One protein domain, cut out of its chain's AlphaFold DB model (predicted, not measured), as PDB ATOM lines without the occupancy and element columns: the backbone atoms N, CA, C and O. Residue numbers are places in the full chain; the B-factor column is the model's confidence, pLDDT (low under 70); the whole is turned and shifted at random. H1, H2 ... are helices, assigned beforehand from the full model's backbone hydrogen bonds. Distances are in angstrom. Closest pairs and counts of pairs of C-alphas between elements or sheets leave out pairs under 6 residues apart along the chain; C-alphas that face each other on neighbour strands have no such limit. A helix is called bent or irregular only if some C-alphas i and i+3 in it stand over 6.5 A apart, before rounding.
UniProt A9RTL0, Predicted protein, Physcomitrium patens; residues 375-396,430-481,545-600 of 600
ATOM      1  N   TYR A 375     277.245 287.777 230.521       97.19
ATOM      2  CA  TYR A 375     277.832 288.754 231.449       97.19
ATOM      3  C   TYR A 375     279.052 288.246 232.225       97.19
ATOM      4  O   TYR A 375     279.792 289.069 232.767       97.19
ATOM      5  N   LEU A 376     279.278 286.927 232.307       96.00
ATOM      6  CA  LEU A 376     280.453 286.359 232.982       96.00
ATOM      7  C   LEU A 376     281.366 285.592 232.027       96.00
ATOM      8  O   LEU A 376     282.513 285.994 231.843       96.00
ATOM      9  N   LEU A 377     280.893 284.485 231.444       95.25
ATOM     10  CA  LEU A 377     281.786 283.546 230.753       95.25
ATOM     11  C   LEU A 377     282.363 284.112 229.457       95.25
ATOM     12  O   LEU A 377     283.554 283.971 229.224       95.25
ATOM     13  N   ILE A 378     281.564 284.766 228.615       94.44
ATOM     14  CA  ILE A 378     282.057 285.322 227.349       94.44
ATOM     15  C   ILE A 378     283.115 286.411 227.604       94.44
ATOM     16  O   ILE A 378     284.210 286.287 227.051       94.44
ATOM     17  N   PRO A 379     282.880 287.427 228.466       94.62
ATOM     18  CA  PRO A 379     283.917 288.393 228.827       94.62
ATOM     19  C   PRO A 379     285.178 287.737 229.398       94.62
ATOM     20  O   PRO A 379     286.286 288.145 229.057       94.62
ATOM     21  N   TRP A 380     285.012 286.696 230.219       93.62
ATOM     22  CA  TRP A 380     286.114 285.942 230.815       93.62
ATOM     23  C   TRP A 380     286.961 285.194 229.787       93.62
ATOM     24  O   TRP A 380     288.186 285.182 229.872       93.62
ATOM     25  N   LEU A 381     286.308 284.533 228.831       93.75
ATOM     26  CA  LEU A 381     286.948 283.667 227.844       93.75
ATOM     27  C   LEU A 381     287.447 284.429 226.626       93.75
ATOM     28  O   LEU A 381     288.250 283.884 225.873       93.75
ATOM     29  N   LYS A 382     287.010 285.676 226.426       92.31
ATOM     30  CA  LYS A 382     287.408 286.505 225.284       92.31
ATOM     31  C   LYS A 382     288.931 286.523 225.057       92.31
ATOM     32  O   LYS A 382     289.316 286.277 223.916       92.31
ATOM     33  N   PRO A 383     289.802 286.716 226.073       91.31
ATOM     34  CA  PRO A 383     291.254 286.657 225.877       91.31
ATOM     35  C   PRO A 383     291.738 285.289 225.380       91.31
ATOM     36  O   PRO A 383     292.595 285.215 224.504       91.31
ATOM     37  N   LEU A 384     291.159 284.204 225.905       90.31
ATOM     38  CA  LEU A 384     291.523 282.836 225.546       90.31
ATOM     39  C   LEU A 384     291.091 282.473 224.120       90.31
ATOM     40  O   LEU A 384     291.887 281.936 223.353       90.31
ATOM     41  N   VAL A 385     289.847 282.797 223.756       89.25
ATOM     42  CA  VAL A 385     289.304 282.568 222.408       89.25
ATOM     43  C   VAL A 385     290.076 283.377 221.376       89.25
ATOM     44  O   VAL A 385     290.515 282.828 220.367       89.25
ATOM     45  N   PHE A 386     290.315 284.658 221.661       88.38
ATOM     46  CA  PHE A 386     291.106 285.531 220.801       88.38
ATOM     47  C   PHE A 386     292.522 284.987 220.578       88.38
ATOM     48  O   PHE A 386     292.978 284.898 219.437       88.38
ATOM     49  N   TRP A 387     293.198 284.561 221.647       87.94
ATOM     50  CA  TRP A 387     294.514 283.937 221.540       87.94
ATOM     51  C   TRP A 387     294.484 282.652 220.699       87.94
ATOM     52  O   TRP A 387     295.333 282.480 219.826       87.94
ATOM     53  N   GLY A 388     293.495 281.776 220.905       86.44
ATOM     54  CA  GLY A 388     293.362 280.536 220.135       86.44
ATOM     55  C   GLY A 388     293.200 280.785 218.632       86.44
ATOM     56  O   GLY A 388     293.899 280.161 217.833       86.44
ATOM     57  N   MET A 389     292.370 281.761 218.251       85.00
ATOM     58  CA  MET A 389     292.196 282.170 216.849       85.00
ATOM     59  C   MET A 389     293.492 282.734 216.249       85.00
ATOM     60  O   MET A 389     293.877 282.398 215.127       85.00
ATOM     61  N   LEU A 390     294.212 283.568 217.010       83.50
ATOM     62  CA  LEU A 390     295.507 284.105 216.588       83.50
ATOM     63  C   LEU A 390     296.559 283.008 216.390       83.50
ATOM     64  O   LEU A 390     297.364 283.114 215.458       83.50
ATOM     65  N   ALA A 391     296.556 281.984 217.245       81.69
ATOM     66  CA  ALA A 391     297.466 280.845 217.168       81.69
ATOM     67  C   ALA A 391     297.180 279.948 215.950       81.69
ATOM     68  O   ALA A 391     298.103 279.366 215.387       81.69
ATOM     69  N   GLN A 392     295.925 279.886 215.498       82.31
ATOM     70  CA  GLN A 392     295.516 279.147 214.296       82.31
ATOM     71  C   GLN A 392     295.772 279.911 212.984       82.31
ATOM     72  O   GLN A 392     295.577 279.365 211.901       82.31
ATOM     73  N   GLY A 393     296.242 281.162 213.054       82.12
ATOM     74  CA  GLY A 393     296.472 281.997 211.872       82.12
ATOM     75  C   GLY A 393     295.195 282.608 211.285       82.12
ATOM     76  O   GLY A 393     295.245 283.199 210.207       82.12
ATOM     77  N   GLU A 394     294.067 282.543 211.998       76.31
ATOM     78  CA  GLU A 394     292.775 283.120 211.597       76.31
ATOM     79  C   GLU A 394     292.687 284.624 211.924       76.31
ATOM     80  O   GLU A 394     291.689 285.126 212.439       76.31
ATOM     81  N   GLY A 395     293.754 285.377 211.637       56.28
ATOM     82  CA  GLY A 395     293.961 286.760 212.091       56.28
ATOM     83  C   GLY A 395     293.018 287.829 211.520       56.28
ATOM     84  O   GLY A 395     293.341 289.011 211.613       56.28
ATOM     85  N   GLN A 396     291.892 287.456 210.907       51.97
ATOM     86  CA  GLN A 396     290.981 288.393 210.239       51.97
ATOM     87  C   GLN A 396     289.487 288.075 210.371       51.97
ATOM     88  O   GLN A 396     288.679 288.628 209.625       51.97
ATOM     89  N   GLU A 430     301.822 292.844 228.401       71.62
ATOM     90  CA  GLU A 430     301.801 292.368 229.792       71.62
ATOM     91  C   GLU A 430     300.367 292.173 230.316       71.62
ATOM     92  O   GLU A 430     300.079 291.191 231.007       71.62
ATOM     93  N   ASN A 431     299.437 293.061 229.942       80.62
ATOM     94  CA  ASN A 431     298.035 292.929 230.333       80.62
ATOM     95  C   ASN A 431     297.376 291.721 229.658       80.62
ATOM     96  O   ASN A 431     296.570 291.038 230.293       80.62
ATOM     97  N   MET A 432     297.716 291.415 228.399       81.31
ATOM     98  CA  MET A 432     297.124 290.266 227.712       81.31
ATOM     99  C   MET A 432     297.608 288.931 228.288       81.31
ATOM    100  O   MET A 432     296.798 288.017 228.444       81.31
ATOM    101  N   GLU A 433     298.889 288.825 228.658       83.00
ATOM    102  CA  GLU A 433     299.434 287.639 229.337       83.00
ATOM    103  C   GLU A 433     298.664 287.351 230.632       83.00
ATOM    104  O   GLU A 433     298.171 286.238 230.833       83.00
ATOM    105  N   LEU A 434     298.488 288.370 231.479       84.69
ATOM    106  CA  LEU A 434     297.744 288.236 232.729       84.69
ATOM    107  C   LEU A 434     296.278 287.851 232.483       84.69
ATOM    108  O   LEU A 434     295.750 286.970 233.165       84.69
ATOM    109  N   LEU A 435     295.621 288.473 231.500       88.50
ATOM    110  CA  LEU A 435     294.242 288.152 231.125       88.50
ATOM    111  C   LEU A 435     294.099 286.711 230.618       88.50
ATOM    112  O   LEU A 435     293.138 286.040 230.990       88.50
ATOM    113  N   LEU A 436     295.045 286.214 229.819       87.75
ATOM    114  CA  LEU A 436     295.051 284.837 229.322       87.75
ATOM    115  C   LEU A 436     295.254 283.827 230.457       87.75
ATOM    116  O   LEU A 436     294.526 282.837 230.542       87.75
ATOM    117  N   VAL A 437     296.210 284.082 231.354       86.81
ATOM    118  CA  VAL A 437     296.457 283.233 232.531       86.81
ATOM    119  C   VAL A 437     295.217 283.185 233.422       86.81
ATOM    120  O   VAL A 437     294.770 282.103 233.803       86.81
ATOM    121  N   ASN A 438     294.614 284.340 233.700       89.88
ATOM    122  CA  ASN A 438     293.372 284.440 234.462       89.88
ATOM    123  C   ASN A 438     292.218 283.702 233.773       89.88
ATOM    124  O   ASN A 438     291.462 282.986 234.438       89.88
ATOM    125  N   ALA A 439     292.114 283.818 232.445       91.94
ATOM    126  CA  ALA A 439     291.124 283.102 231.655       91.94
ATOM    127  C   ALA A 439     291.271 281.586 231.844       91.94
ATOM    128  O   ALA A 439     290.306 280.923 232.221       91.94
ATOM    129  N   LEU A 440     292.485 281.054 231.677       90.12
ATOM    130  CA  LEU A 440     292.800 279.629 231.820       90.12
ATOM    131  C   LEU A 440     292.555 279.100 233.234       90.12
ATOM    132  O   LEU A 440     291.919 278.058 233.389       90.12
ATOM    133  N   ILE A 441     293.009 279.820 234.264       88.19
ATOM    134  CA  ILE A 441     292.785 279.431 235.663       88.19
ATOM    135  C   ILE A 441     291.283 279.379 235.960       88.19
ATOM    136  O   ILE A 441     290.805 278.396 236.519       88.19
ATOM    137  N   GLY A 442     290.520 280.395 235.548       91.25
ATOM    138  CA  GLY A 442     289.069 280.401 235.740       91.25
ATOM    139  C   GLY A 442     288.347 279.285 234.999       91.25
ATOM    140  O   GLY A 442     287.483 278.635 235.580       91.25
ATOM    141  N   THR A 443     288.724 279.026 233.743       92.44
ATOM    142  CA  THR A 443     288.197 277.902 232.955       92.44
ATOM    143  C   THR A 443     288.433 276.589 233.686       92.44
ATOM    144  O   THR A 443     287.496 275.822 233.879       92.44
ATOM    145  N   HIS A 444     289.656 276.356 234.162       90.50
ATOM    146  CA  HIS A 444     289.985 275.165 234.934       90.50
ATOM    147  C   HIS A 444     289.148 275.056 236.220       90.50
ATOM    148  O   HIS A 444     288.566 274.000 236.475       90.50
ATOM    149  N   ILE A 445     289.008 276.144 236.987       91.56
ATOM    150  CA  ILE A 445     288.168 276.179 238.196       91.56
ATOM    151  C   ILE A 445     286.722 275.796 237.862       91.56
ATOM    152  O   ILE A 445     286.121 274.979 238.555       91.56
ATOM    153  N   PHE A 446     286.146 276.353 236.795       92.81
ATOM    154  CA  PHE A 446     284.767 276.053 236.411       92.81
ATOM    155  C   PHE A 446     284.577 274.628 235.895       92.81
ATOM    156  O   PHE A 446     283.555 274.008 236.191       92.81
ATOM    157  N   LEU A 447     285.552 274.097 235.160       88.62
ATOM    158  CA  LEU A 447     285.522 272.718 234.683       88.62
ATOM    159  C   LEU A 447     285.621 271.708 235.832       88.62
ATOM    160  O   LEU A 447     284.930 270.690 235.820       88.62
ATOM    161  N   THR A 448     286.421 272.008 236.852       88.12
ATOM    162  CA  THR A 448     286.648 271.123 238.008       88.12
ATOM    163  C   THR A 448     285.701 271.371 239.180       88.12
ATOM    164  O   THR A 448     285.677 270.585 240.128       88.12
ATOM    165  N   ALA A 449     284.871 272.417 239.121       89.94
ATOM    166  CA  ALA A 449     283.896 272.708 240.163       89.94
ATOM    167  C   ALA A 449     282.960 271.506 240.396       89.94
ATOM    168  O   ALA A 449     282.330 270.977 239.476       89.94
ATOM    169  N   GLY A 450     282.845 271.087 241.658       88.19
ATOM    170  CA  GLY A 450     281.997 269.962 242.062       88.19
ATOM    171  C   GLY A 450     280.541 270.330 242.364       88.19
ATOM    172  O   GLY A 450     279.769 269.459 242.737       88.19
ATOM    173  N   HIS A 451     280.140 271.600 242.271       87.00
ATOM    174  CA  HIS A 451     278.851 272.065 242.797       87.00
ATOM    175  C   HIS A 451     277.644 271.809 241.890       87.00
ATOM    176  O   HIS A 451     277.753 271.716 240.672       87.00
ATOM    177  N   GLU A 452     276.453 271.806 242.497       81.25
ATOM    178  CA  GLU A 452     275.183 271.883 241.769       81.25
ATOM    179  C   GLU A 452     275.185 273.132 240.868       81.25
ATOM    180  O   GLU A 452     275.301 274.261 241.356       81.25
ATOM    181  N   GLY A 453     275.105 272.905 239.556       84.62
ATOM    182  CA  GLY A 453     275.245 273.933 238.523       84.62
ATOM    183  C   GLY A 453     276.548 273.884 237.735       84.62
ATOM    184  O   GLY A 453     276.601 274.445 236.643       84.62
ATOM    185  N   ALA A 454     277.576 273.198 238.234       90.06
ATOM    186  CA  ALA A 454     278.840 273.048 237.518       90.06
ATOM    187  C   ALA A 454     278.662 272.300 236.190       90.06
ATOM    188  O   ALA A 454     279.271 272.693 235.207       90.06
ATOM    189  N   ASP A 455     277.763 271.313 236.114       89.88
ATOM    190  CA  ASP A 455     277.423 270.644 234.847       89.88
ATOM    191  C   ASP A 455     276.856 271.622 233.815       89.88
ATOM    192  O   ASP A 455     277.236 271.591 232.647       89.88
ATOM    193  N   SER A 456     275.985 272.542 234.246       91.44
ATOM    194  CA  SER A 456     275.447 273.585 233.368       91.44
ATOM    195  C   SER A 456     276.552 274.519 232.887       91.44
ATOM    196  O   SER A 456     276.605 274.826 231.698       91.44
ATOM    197  N   VAL A 457     277.468 274.912 233.781       93.69
ATOM    198  CA  VAL A 457     278.650 275.707 233.414       93.69
ATOM    199  C   VAL A 457     279.516 274.947 232.410       93.69
ATOM    200  O   VAL A 457     279.792 275.499 231.354       93.69
ATOM    201  N   ARG A 458     279.884 273.689 232.681       92.44
ATOM    202  CA  ARG A 458     280.687 272.834 231.788       92.44
ATOM    203  C   ARG A 458     280.058 272.700 230.408       92.44
ATOM    204  O   ARG A 458     280.711 273.011 229.419       92.44
ATOM    205  N   SER A 459     278.773 272.347 230.351       90.56
ATOM    206  CA  SER A 459     278.044 272.156 229.090       90.56
ATOM    207  C   SER A 459     278.006 273.411 228.213       90.56
ATOM    208  O   SER A 459     277.911 273.310 226.993       90.56
ATOM    209  N   PHE A 460     278.087 274.594 228.826       92.44
ATOM    210  CA  PHE A 460     278.156 275.865 228.115       92.44
ATOM    211  C   PHE A 460     279.600 276.274 227.798       92.44
ATOM    212  O   PHE A 460     279.871 276.838 226.743       92.44
ATOM    213  N   LEU A 461     280.529 275.989 228.710       92.69
ATOM    214  CA  LEU A 461     281.936 276.363 228.632       92.69
ATOM    215  C   LEU A 461     282.688 275.565 227.564       92.69
ATOM    216  O   LEU A 461     283.442 276.165 226.801       92.69
ATOM    217  N   VAL A 462     282.477 274.249 227.479       91.31
ATOM    218  CA  VAL A 462     283.222 273.383 226.552       91.31
ATOM    219  C   VAL A 462     283.049 273.809 225.089       91.31
ATOM    220  O   VAL A 462     284.068 274.052 224.441       91.31
ATOM    221  N   PRO A 463     281.828 274.031 224.566       91.81
ATOM    222  CA  PRO A 463     281.666 274.492 223.187       91.81
ATOM    223  C   PRO A 463     282.300 275.862 222.908       91.81
ATOM    224  O   PRO A 463     282.678 276.145 221.774       91.81
ATOM    225  N   LEU A 464     282.429 276.728 223.922       89.94
ATOM    226  CA  LEU A 464     283.065 278.040 223.768       89.94
ATOM    227  C   LEU A 464     284.587 277.952 223.655       89.94
ATOM    228  O   LEU A 464     285.189 278.749 222.938       89.94
ATOM    229  N   ILE A 465     285.209 277.009 224.362       91.38
ATOM    230  CA  ILE A 465     286.665 276.814 224.327       91.38
ATOM    231  C   ILE A 465     287.093 275.786 223.278       91.38
ATOM    232  O   ILE A 465     288.273 275.729 222.939       91.38
ATOM    233  N   GLU A 466     286.164 275.006 222.724       89.75
ATOM    234  CA  GLU A 466     286.445 273.997 221.703       89.75
ATOM    235  C   GLU A 466     287.274 274.532 220.516       89.75
ATOM    236  O   GLU A 466     288.256 273.870 220.155       89.75
ATOM    237  N   PRO A 467     286.993 275.724 219.946       89.12
ATOM    238  CA  PRO A 467     287.809 276.277 218.862       89.12
ATOM    239  C   PRO A 467     289.278 276.469 219.257       89.12
ATOM    240  O   PRO A 467     290.169 276.346 218.423       89.12
ATOM    241  N   THR A 468     289.552 276.696 220.544       87.94
ATOM    242  CA  THR A 468     290.909 276.885 221.078       87.94
ATOM    243  C   THR A 468     291.625 275.576 221.417       87.94
ATOM    244  O   THR A 468     292.809 275.603 221.748       87.94
ATOM    245  N   SER A 469     290.946 274.426 221.328       87.44
ATOM    246  CA  SER A 469     291.464 273.124 221.781       87.44
ATOM    247  C   SER A 469     292.809 272.737 221.153       87.44
ATOM    248  O   SER A 469     293.697 272.270 221.863       87.44
ATOM    249  N   GLU A 470     293.009 272.973 219.853       86.25
ATOM    250  CA  GLU A 470     294.283 272.672 219.181       86.25
ATOM    251  C   GLU A 470     295.428 273.570 219.667       86.25
ATOM    252  O   GLU A 470     296.551 273.100 219.881       86.25
ATOM    253  N   ALA A 471     295.144 274.857 219.884       85.94
ATOM    254  CA  ALA A 471     296.110 275.805 220.424       85.94
ATOM    255  C   ALA A 471     296.469 275.441 221.874       85.94
ATOM    256  O   ALA A 471     297.648 275.391 222.223       85.94
ATOM    257  N   LEU A 472     295.472 275.096 222.695       87.38
ATOM    258  CA  LEU A 472     295.650 274.621 224.071       87.38
ATOM    259  C   LEU A 472     296.472 273.330 224.145       87.38
ATOM    260  O   LEU A 472     297.362 273.216 224.986       87.38
ATOM    261  N   LEU A 473     296.219 272.373 223.250       85.19
ATOM    262  CA  LEU A 473     296.986 271.131 223.166       85.19
ATOM    263  C   LEU A 473     298.442 271.405 222.769       85.19
ATOM    264  O   LEU A 473     299.366 270.869 223.381       85.19
ATOM    265  N   SER A 474     298.654 272.291 221.795       83.69
ATOM    266  CA  SER A 474     299.991 272.738 221.392       83.69
ATOM    267  C   SER A 474     300.723 273.399 222.563       83.69
ATOM    268  O   SER A 474     301.881 273.088 222.837       83.69
ATOM    269  N   LEU A 475     300.022 274.251 223.312       83.31
ATOM    270  CA  LEU A 475     300.533 274.914 224.505       83.31
ATOM    271  C   LEU A 475     300.907 273.916 225.610       83.31
ATOM    272  O   LEU A 475     301.987 274.037 226.187       83.31
ATOM    273  N   LYS A 476     300.070 272.899 225.861       85.62
ATOM    274  CA  LYS A 476     300.364 271.797 226.795       85.62
ATOM    275  C   LYS A 476     301.650 271.070 226.395       85.62
ATOM    276  O   LYS A 476     302.548 270.936 227.223       85.62
ATOM    277  N   VAL A 477     301.782 270.679 225.124       83.69
ATOM    278  CA  VAL A 477     302.978 269.987 224.599       83.69
ATOM    279  C   VAL A 477     304.242 270.843 224.734       83.69
ATOM    280  O   VAL A 477     305.301 270.319 225.071       83.69
ATOM    281  N   LEU A 478     304.145 272.156 224.500       79.19
ATOM    282  CA  LEU A 478     305.271 273.086 224.656       79.19
ATOM    283  C   LEU A 478     305.682 273.284 226.122       79.19
ATOM    284  O   LEU A 478     306.863 273.493 226.411       79.19
ATOM    285  N   LEU A 479     304.715 273.244 227.039       76.75
ATOM    286  CA  LEU A 479     304.928 273.474 228.466       76.75
ATOM    287  C   LEU A 479     305.365 272.234 229.238       76.75
ATOM    288  O   LEU A 479     305.975 272.383 230.307       76.75
ATOM    289  N   GLU A 480     305.060 271.037 228.736       79.94
ATOM    290  CA  GLU A 480     305.579 269.804 229.304       79.94
ATOM    291  C   GLU A 480     307.107 269.829 229.208       79.94
ATOM    292  O   GLU A 480     307.668 269.933 228.113       79.94
ATOM    293  N   PRO A 481     307.829 269.757 230.344       67.44
ATOM    294  CA  PRO A 481     309.273 269.703 230.298       67.44
ATOM    295  C   PRO A 481     309.640 268.498 229.445       67.44
ATOM    296  O   PRO A 481     309.318 267.366 229.813       67.44
ATOM    297  N   SER A 545     304.623 277.334 244.118       62.09
ATOM    298  CA  SER A 545     304.195 276.964 242.772       62.09
ATOM    299  C   SER A 545     304.210 278.221 241.911       62.09
ATOM    300  O   SER A 545     303.491 279.193 242.158       62.09
ATOM    301  N   SER A 546     305.090 278.232 240.912       74.62
ATOM    302  CA  SER A 546     305.190 279.362 239.997       74.62
ATOM    303  C   SER A 546     303.866 279.536 239.236       74.62
ATOM    304  O   SER A 546     303.079 278.593 239.097       74.62
ATOM    305  N   ILE A 547     303.595 280.731 238.692       68.19
ATOM    306  CA  ILE A 547     302.451 280.951 237.779       68.19
ATOM    307  C   ILE A 547     302.440 279.899 236.654       68.19
ATOM    308  O   ILE A 547     301.380 279.392 236.295       68.19
ATOM    309  N   LEU A 548     303.621 279.504 236.172       68.56
ATOM    310  CA  LEU A 548     303.793 278.470 235.153       68.56
ATOM    311  C   LEU A 548     303.328 277.084 235.607       68.56
ATOM    312  O   LEU A 548     302.778 276.341 234.799       68.56
ATOM    313  N   ASP A 549     303.524 276.717 236.872       76.62
ATOM    314  CA  ASP A 549     303.088 275.410 237.373       76.62
ATOM    315  C   ASP A 549     301.564 275.347 237.494       76.62
ATOM    316  O   ASP A 549     300.955 274.346 237.114       76.62
ATOM    317  N   ARG A 550     300.939 276.450 237.923       69.69
ATOM    318  CA  ARG A 550     299.474 276.585 237.931       69.69
ATOM    319  C   ARG A 550     298.898 276.538 236.521       69.69
ATOM    320  O   ARG A 550     297.920 275.835 236.286       69.69
ATOM    321  N   LEU A 551     299.536 277.237 235.583       75.06
ATOM    322  CA  LEU A 551     299.170 277.219 234.172       75.06
ATOM    323  C   LEU A 551     299.257 275.801 233.591       75.06
ATOM    324  O   LEU A 551     298.323 275.357 232.934       75.06
ATOM    325  N   ARG A 552     300.345 275.070 233.863       78.38
ATOM    326  CA  ARG A 552     300.522 273.677 233.421       78.38
ATOM    327  C   ARG A 552     299.435 272.754 233.952       78.38
ATOM    328  O   ARG A 552     298.889 271.981 233.173       78.38
ATOM    329  N   ALA A 553     299.142 272.828 235.251       77.50
ATOM    330  CA  ALA A 553     298.100 272.012 235.869       77.50
ATOM    331  C   ALA A 553     296.734 272.312 235.234       77.50
ATOM    332  O   ALA A 553     296.102 271.412 234.685       77.50
ATOM    333  N   ALA A 554     296.360 273.595 235.174       78.31
ATOM    334  CA  ALA A 554     295.109 274.039 234.567       78.31
ATOM    335  C   ALA A 554     294.977 273.585 233.104       78.31
ATOM    336  O   ALA A 554     293.937 273.062 232.710       78.31
ATOM    337  N   LEU A 555     296.034 273.744 232.304       81.81
ATOM    338  CA  LEU A 555     296.054 273.309 230.906       81.81
ATOM    339  C   LEU A 555     295.954 271.799 230.756       81.81
ATOM    340  O   LEU A 555     295.274 271.343 229.839       81.81
ATOM    341  N   SER A 556     296.626 271.028 231.617       82.06
ATOM    342  CA  SER A 556     296.533 269.572 231.557       82.06
ATOM    343  C   SER A 556     295.090 269.138 231.727       82.06
ATOM    344  O   SER A 556     294.575 268.451 230.849       82.06
ATOM    345  N   ASP A 557     294.441 269.635 232.776       80.06
ATOM    346  CA  ASP A 557     293.080 269.259 233.136       80.06
ATOM    347  C   ASP A 557     292.058 269.739 232.097       80.06
ATOM    348  O   ASP A 557     291.158 268.990 231.731       80.06
ATOM    349  N   ILE A 558     292.214 270.959 231.558       83.62
ATOM    350  CA  ILE A 558     291.354 271.460 230.472       83.62
ATOM    351  C   ILE A 558     291.473 270.556 229.240       83.62
ATOM    352  O   ILE A 558     290.461 270.157 228.670       83.62
ATOM    353  N   VAL A 559     292.696 270.242 228.811       84.81
ATOM    354  CA  VAL A 559     292.935 269.433 227.609       84.81
ATOM    355  C   VAL A 559     292.435 268.004 227.797       84.81
ATOM    356  O   VAL A 559     291.830 267.455 226.880       84.81
ATOM    357  N   ASP A 560     292.654 267.413 228.971       83.88
ATOM    358  CA  ASP A 560     292.213 266.051 229.265       83.88
ATOM    359  C   ASP A 560     290.677 265.970 229.271       83.88
ATOM    360  O   ASP A 560     290.117 265.097 228.611       83.88
ATOM    361  N   LEU A 561     289.986 266.951 229.863       81.56
ATOM    362  CA  LEU A 561     288.521 267.044 229.813       81.56
ATOM    363  C   LEU A 561     287.982 267.250 228.391       81.56
ATOM    364  O   LEU A 561     287.013 266.603 227.993       81.56
ATOM    365  N   LEU A 562     288.617 268.114 227.592       81.62
ATOM    366  CA  LEU A 562     288.235 268.309 226.189       81.62
ATOM    367  C   LEU A 562     288.436 267.039 225.351       81.62
ATOM    368  O   LEU A 562     287.680 266.792 224.409       81.62
ATOM    369  N   HIS A 563     289.444 266.228 225.680       83.44
ATOM    370  CA  HIS A 563     289.652 264.929 225.050       83.44
ATOM    371  C   HIS A 563     288.628 263.885 225.495       83.44
ATOM    372  O   HIS A 563     288.182 263.114 224.653       83.44
ATOM    373  N   GLU A 564     288.238 263.859 226.770       84.44
ATOM    374  CA  GLU A 564     287.212 262.937 227.274       84.44
ATOM    375  C   GLU A 564     285.840 263.185 226.629       84.44
ATOM    376  O   GLU A 564     285.133 262.230 226.300       84.44
ATOM    377  N   GLU A 565     285.470 264.448 226.387       80.38
ATOM    378  CA  GLU A 565     284.203 264.774 225.719       80.38
ATOM    379  C   GLU A 565     284.214 264.445 224.217       80.38
ATOM    380  O   GLU A 565     283.191 264.044 223.648       80.38
ATOM    381  N   ARG A 566     285.378 264.530 223.562       77.81
ATOM    382  CA  ARG A 566     285.561 264.067 222.183       77.81
ATOM    383  C   ARG A 566     285.645 262.544 222.178       77.81
ATOM    384  O   ARG A 566     286.718 261.963 222.219       77.81
ATOM    385  N   SER A 567     284.501 261.878 222.032       68.94
ATOM    386  CA  SER A 567     284.390 260.411 221.875       68.94
ATOM    387  C   SER A 567     285.119 259.828 220.639       68.94
ATOM    388  O   SER A 567     284.929 258.661 220.293       68.94
ATOM    389  N   GLU A 568     285.931 260.622 219.944       65.56
ATOM    390  CA  GLU A 568     286.698 260.246 218.767       65.56
ATOM    391  C   GLU A 568     288.142 259.910 219.157       65.56
ATOM    392  O   GLU A 568     288.772 260.583 219.971       65.56
ATOM    393  N   SER A 569     288.683 258.842 218.567       58.66
ATOM    394  CA  SER A 569     290.073 258.422 218.773       58.66
ATOM    395  C   SER A 569     291.044 259.587 218.536       58.66
ATOM    396  O   SER A 569     290.865 260.281 217.532       58.66
ATOM    397  N   PRO A 570     292.082 259.771 219.379       55.53
ATOM    398  CA  PRO A 570     292.987 260.914 219.299       55.53
ATOM    399  C   PRO A 570     293.554 261.024 217.885       55.53
ATOM    400  O   PRO A 570     294.295 260.149 217.425       55.53
ATOM    401  N   SER A 571     293.160 262.079 217.175       55.34
ATOM    402  CA  SER A 571     293.723 262.392 215.874       55.34
ATOM    403  C   SER A 571     295.223 262.629 216.053       55.34
ATOM    404  O   SER A 571     295.676 263.268 217.003       55.34
ATOM    405  N   VAL A 572     296.021 262.039 215.163       60.75
ATOM    406  CA  VAL A 572     297.466 262.274 215.121       60.75
ATOM    407  C   VAL A 572     297.681 263.782 215.014       60.75
ATOM    408  O   VAL A 572     297.137 264.394 214.096       60.75
ATOM    409  N   LEU A 573     298.451 264.356 215.948       55.97
ATOM    410  CA  LEU A 573     298.788 265.783 215.961       55.97
ATOM    411  C   LEU A 573     299.157 266.233 214.541       55.97
ATOM    412  O   LEU A 573     300.059 265.631 213.939       55.97
ATOM    413  N   PRO A 574     298.478 267.247 213.978       59.94
ATOM    414  CA  PRO A 574     298.767 267.672 212.624       59.94
ATOM    415  C   PRO A 574     300.242 268.110 212.532       59.94
ATOM    416  O   PRO A 574     300.758 268.752 213.451       59.94
ATOM    417  N   PRO A 575     300.962 267.776 211.443       57.62
ATOM    418  CA  PRO A 575     302.390 268.084 211.297       57.62
ATOM    419  C   PRO A 575     302.747 269.571 211.462       57.62
ATOM    420  O   PRO A 575     303.889 269.898 211.781       57.62
ATOM    421  N   SER A 576     301.779 270.471 211.265       55.50
ATOM    422  CA  SER A 576     301.892 271.908 211.535       55.50
ATOM    423  C   SER A 576     302.194 272.210 213.007       55.50
ATOM    424  O   SER A 576     303.068 273.029 213.280       55.50
ATOM    425  N   VAL A 577     301.568 271.492 213.945       52.75
ATOM    426  CA  VAL A 577     301.795 271.640 215.395       52.75
ATOM    427  C   VAL A 577     303.200 271.180 215.779       52.75
ATOM    428  O   VAL A 577     303.872 271.829 216.572       52.75
ATOM    429  N   LEU A 578     303.698 270.105 215.157       52.56
ATOM    430  CA  LEU A 578     305.056 269.592 215.385       52.56
ATOM    431  C   LEU A 578     306.156 270.534 214.863       52.56
ATOM    432  O   LEU A 578     307.269 270.520 215.387       52.56
ATOM    433  N   ASN A 579     305.862 271.364 213.858       48.19
ATOM    434  CA  ASN A 579     306.815 272.339 213.320       48.19
ATOM    435  C   ASN A 579     306.898 273.635 214.149       48.19
ATOM    436  O   ASN A 579     307.946 274.277 214.122       48.19
ATOM    437  N   ALA A 580     305.863 273.964 214.935       46.97
ATOM    438  CA  ALA A 580     305.853 275.070 215.905       46.97
ATOM    439  C   ALA A 580     306.665 274.776 217.193       46.97
ATOM    440  O   ALA A 580     306.801 275.617 218.077       46.97
ATOM    441  N   VAL A 581     307.262 273.580 217.315       47.34
ATOM    442  CA  VAL A 581     308.017 273.109 218.501       47.34
ATOM    443  C   VAL A 581     309.436 273.718 218.589       47.34
ATOM    444  O   VAL A 581     310.323 273.184 219.257       47.34
ATOM    445  N   LYS A 582     309.700 274.852 217.926       48.06
ATOM    446  CA  LYS A 582     310.974 275.590 218.047       48.06
ATOM    447  C   LYS A 582     310.899 276.820 218.952       48.06
ATOM    448  O   LYS A 582     311.951 277.415 219.209       48.06
ATOM    449  N   MET A 583     309.738 277.122 219.530       47.53
ATOM    450  CA  MET A 583     309.608 278.130 220.580       47.53
ATOM    451  C   MET A 583     310.499 277.831 221.789       47.53
ATOM    452  O   MET A 583     310.413 276.775 222.424       47.53
ATOM    453  N   LYS A 584     311.329 278.806 222.170       50.41
ATOM    454  CA  LYS A 584     311.989 278.812 223.478       50.41
ATOM    455  C   LYS A 584     311.067 279.475 224.490       50.41
ATOM    456  O   LYS A 584     310.930 280.692 224.493       50.41
ATOM    457  N   TRP A 585     310.500 278.670 225.383       52.22
ATOM    458  CA  TRP A 585     309.726 279.187 226.506       52.22
ATOM    459  C   TRP A 585     310.581 280.063 227.434       52.22
ATOM    460  O   TRP A 585     311.758 279.747 227.670       52.22
ATOM    461  N   PRO A 586     310.021 281.144 227.998       56.28
ATOM    462  CA  PRO A 586     310.756 282.020 228.884       56.28
ATOM    463  C   PRO A 586     310.931 281.375 230.252       56.28
ATOM    464  O   PRO A 586     310.140 280.544 230.692       56.28
ATOM    465  N   ARG A 587     311.990 281.786 230.950       54.03
ATOM    466  CA  ARG A 587     312.293 281.322 232.312       54.03
ATOM    467  C   ARG A 587     311.707 282.220 233.406       54.03
ATOM    468  O   ARG A 587     311.850 281.891 234.579       54.03
ATOM    469  N   HIS A 588     311.100 283.345 233.030       59.75
ATOM    470  CA  HIS A 588     310.616 284.392 233.929       59.75
ATOM    471  C   HIS A 588     309.228 284.878 233.473       59.75
ATOM    472  O   HIS A 588     308.922 284.793 232.284       59.75
ATOM    473  N   ASN A 589     308.408 285.353 234.418       50.06
ATOM    474  CA  ASN A 589     307.088 285.950 234.158       50.06
ATOM    475  C   ASN A 589     307.224 287.197 233.257       50.06
ATOM    476  O   ASN A 589     308.225 287.905 233.386       50.06
ATOM    477  N   GLY A 590     306.238 287.473 232.392       54.69
ATOM    478  CA  GLY A 590     306.209 288.667 231.525       54.69
ATOM    479  C   GLY A 590     306.778 288.480 230.114       54.69
ATOM    480  O   GLY A 590     306.823 289.426 229.343       54.69
ATOM    481  N   ASN A 591     307.205 287.263 229.768       62.81
ATOM    482  CA  ASN A 591     307.710 286.921 228.435       62.81
ATOM    483  C   ASN A 591     306.859 285.823 227.768       62.81
ATOM    484  O   ASN A 591     307.249 285.292 226.727       62.81
ATOM    485  N   ILE A 592     305.760 285.377 228.391       63.09
ATOM    486  CA  ILE A 592     304.956 284.265 227.859       63.09
ATOM    487  C   ILE A 592     304.344 284.692 226.532       63.09
ATOM    488  O   ILE A 592     304.360 283.913 225.582       63.09
ATOM    489  N   TRP A 593     303.881 285.940 226.446       60.59
ATOM    490  CA  TRP A 593     303.375 286.521 225.206       60.59
ATOM    491  C   TRP A 593     304.433 286.565 224.093       60.59
ATOM    492  O   TRP A 593     304.165 286.128 222.974       60.59
ATOM    493  N   ASP A 594     305.655 286.995 224.412       64.12
ATOM    494  CA  ASP A 594     306.784 286.983 223.476       64.12
ATOM    495  C   ASP A 594     307.113 285.570 223.010       64.12
ATOM    496  O   ASP A 594     307.315 285.336 221.820       64.12
ATOM    497  N   ALA A 595     307.135 284.598 223.927       61.97
ATOM    498  CA  ALA A 595     307.336 283.209 223.554       61.97
ATOM    499  C   ALA A 595     306.233 282.748 222.611       61.97
ATOM    500  O   ALA A 595     306.583 282.264 221.544       61.97
ATOM    501  N   LEU A 596     304.961 282.987 222.949       58.53
ATOM    502  CA  LEU A 596     303.782 282.649 222.144       58.53
ATOM    503  C   LEU A 596     303.747 283.333 220.765       58.53
ATOM    504  O   LEU A 596     303.091 282.816 219.865       58.53
ATOM    505  N   ASN A 597     304.458 284.446 220.570       59.28
ATOM    506  CA  ASN A 597     304.538 285.141 219.280       59.28
ATOM    507  C   ASN A 597     305.883 284.992 218.554       59.28
ATOM    508  O   ASN A 597     305.972 285.378 217.395       59.28
ATOM    509  N   SER A 598     306.913 284.419 219.181       53.47
ATOM    510  CA  SER A 598     308.279 284.378 218.629       53.47
ATOM    511  C   SER A 598     308.468 283.535 217.357       53.47
ATOM    512  O   SER A 598     309.517 283.648 216.725       53.47
ATOM    513  N   ASP A 599     307.476 282.718 216.982       48.16
ATOM    514  CA  ASP A 599     307.458 281.907 215.750       48.16
ATOM    515  C   ASP A 599     306.467 282.442 214.681       48.16
ATOM    516  O   ASP A 599     306.225 281.766 213.676       48.16
ATOM    517  N   ARG A 600     305.901 283.647 214.870       43.44
ATOM    518  CA  ARG A 600     305.319 284.439 213.766       43.44
ATOM    519  C   ARG A 600     306.427 285.130 212.978       43.44
ATOM    520  O   ARG A 600     306.303 285.163 211.731       43.44
TER     521      ARG A 600
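What this domain is: This is residues 375 to 396, 430 to 481 and 545 to 600 of the 600 residues of the protein "Predicted protein" of Physcomitrium patens (UniProt A9RTL0). This is a cluster of crossed helices: the longest helix, H3, is bent into an L, H1 runs beside its first arm H3a, H4 crosses its second arm H3b, and H2 crosses H1, H3a and H4. From the end of H4 a tail with two short helices, H5 and H6, runs round the outside and comes back to H2; its residues 567 to 572 stick out. The printed part has 130 residues with six named helices, H1 to H6 in chain order, and no named strand, and its class is all helix. It is compact, with a radius of gyration of the C-alphas of 14.5 A and spans of 42 by 34 by 34 A.

Where its parts are: H3, residues 454 to 479, was assigned as one helix by its hydrogen bonds but is bent: C-alphas 467 and 470 are 7.4 A apart. Its arms are H3a, residues 454 to 467, 21.0 A long, and H3b, residues 470 to 479, 14.1 A long. H3a is irregular, with C-alphas 464 and 467 7.0 A apart. H1, residues 375 to 391, is 25.5 A long and begins at C-alpha 375 (277.832, 288.754, 231.449); it is irregular, with C-alphas 380 and 383 7.2 A apart and a kink of 38 degrees near residue 383. H2, residues 430 to 448, is 27.4 A long, and H4, residues 547 to 565, is 27.2 A long. H5 is residues 575 to 579; H6, residues 592 to 597, ends at C-alpha 597 (304.538, 285.141, 219.280).

How they stand to each other: H3a and H3b are about perpendicular, at 89 degrees. H1 touches residues 461 to 467 of H3a, the same way at a shallow tilt of 27 degrees; the closest C-alphas, of Val 385 and Ile 465, are 6.6 A apart. H4, with residues 552 to 559 alone, touches H3b, opposite ways at a steep tilt of 42 degrees, closest at C-alphas Lys 476 and Leu 555, 6.1 A. H2 is the hub. It touches H4, closest at C-alphas His 444 and Ala 554, 5.3 A, and residues 380 to 387 of H1, closest at C-alphas Leu 436 and Pro 383, 5.4 A. Residues 443 to 447 of H2 touch H3a, closest at C-alphas Leu 447 and Arg 458, 5.6 A. Residues 430 to 433 of H2 touch H6, closest at C-alphas Glu 433 and Trp 593, 5.8 A. H5 is close to H3b but not clearly touching. H1 and H4 are apart. Every O i to N i+4 pair is within hydrogen-bond range in H2, H3b, H4, H5 and H6, but 10 of 13 in H1 and 7 of 10 in H3a.

The domain as a whole: The C-alphas farthest apart, of Glu 452 and Lys 582, are 43.1 A apart. Residues 397 to 429 and 482 to 544 are not printed, with C-alpha gaps of 22.7 A and 15.3 A. The link from H5 to H6 is long. Mean pLDDT of the printed part is 77.1; residues 567 to 600 are under 70, among others.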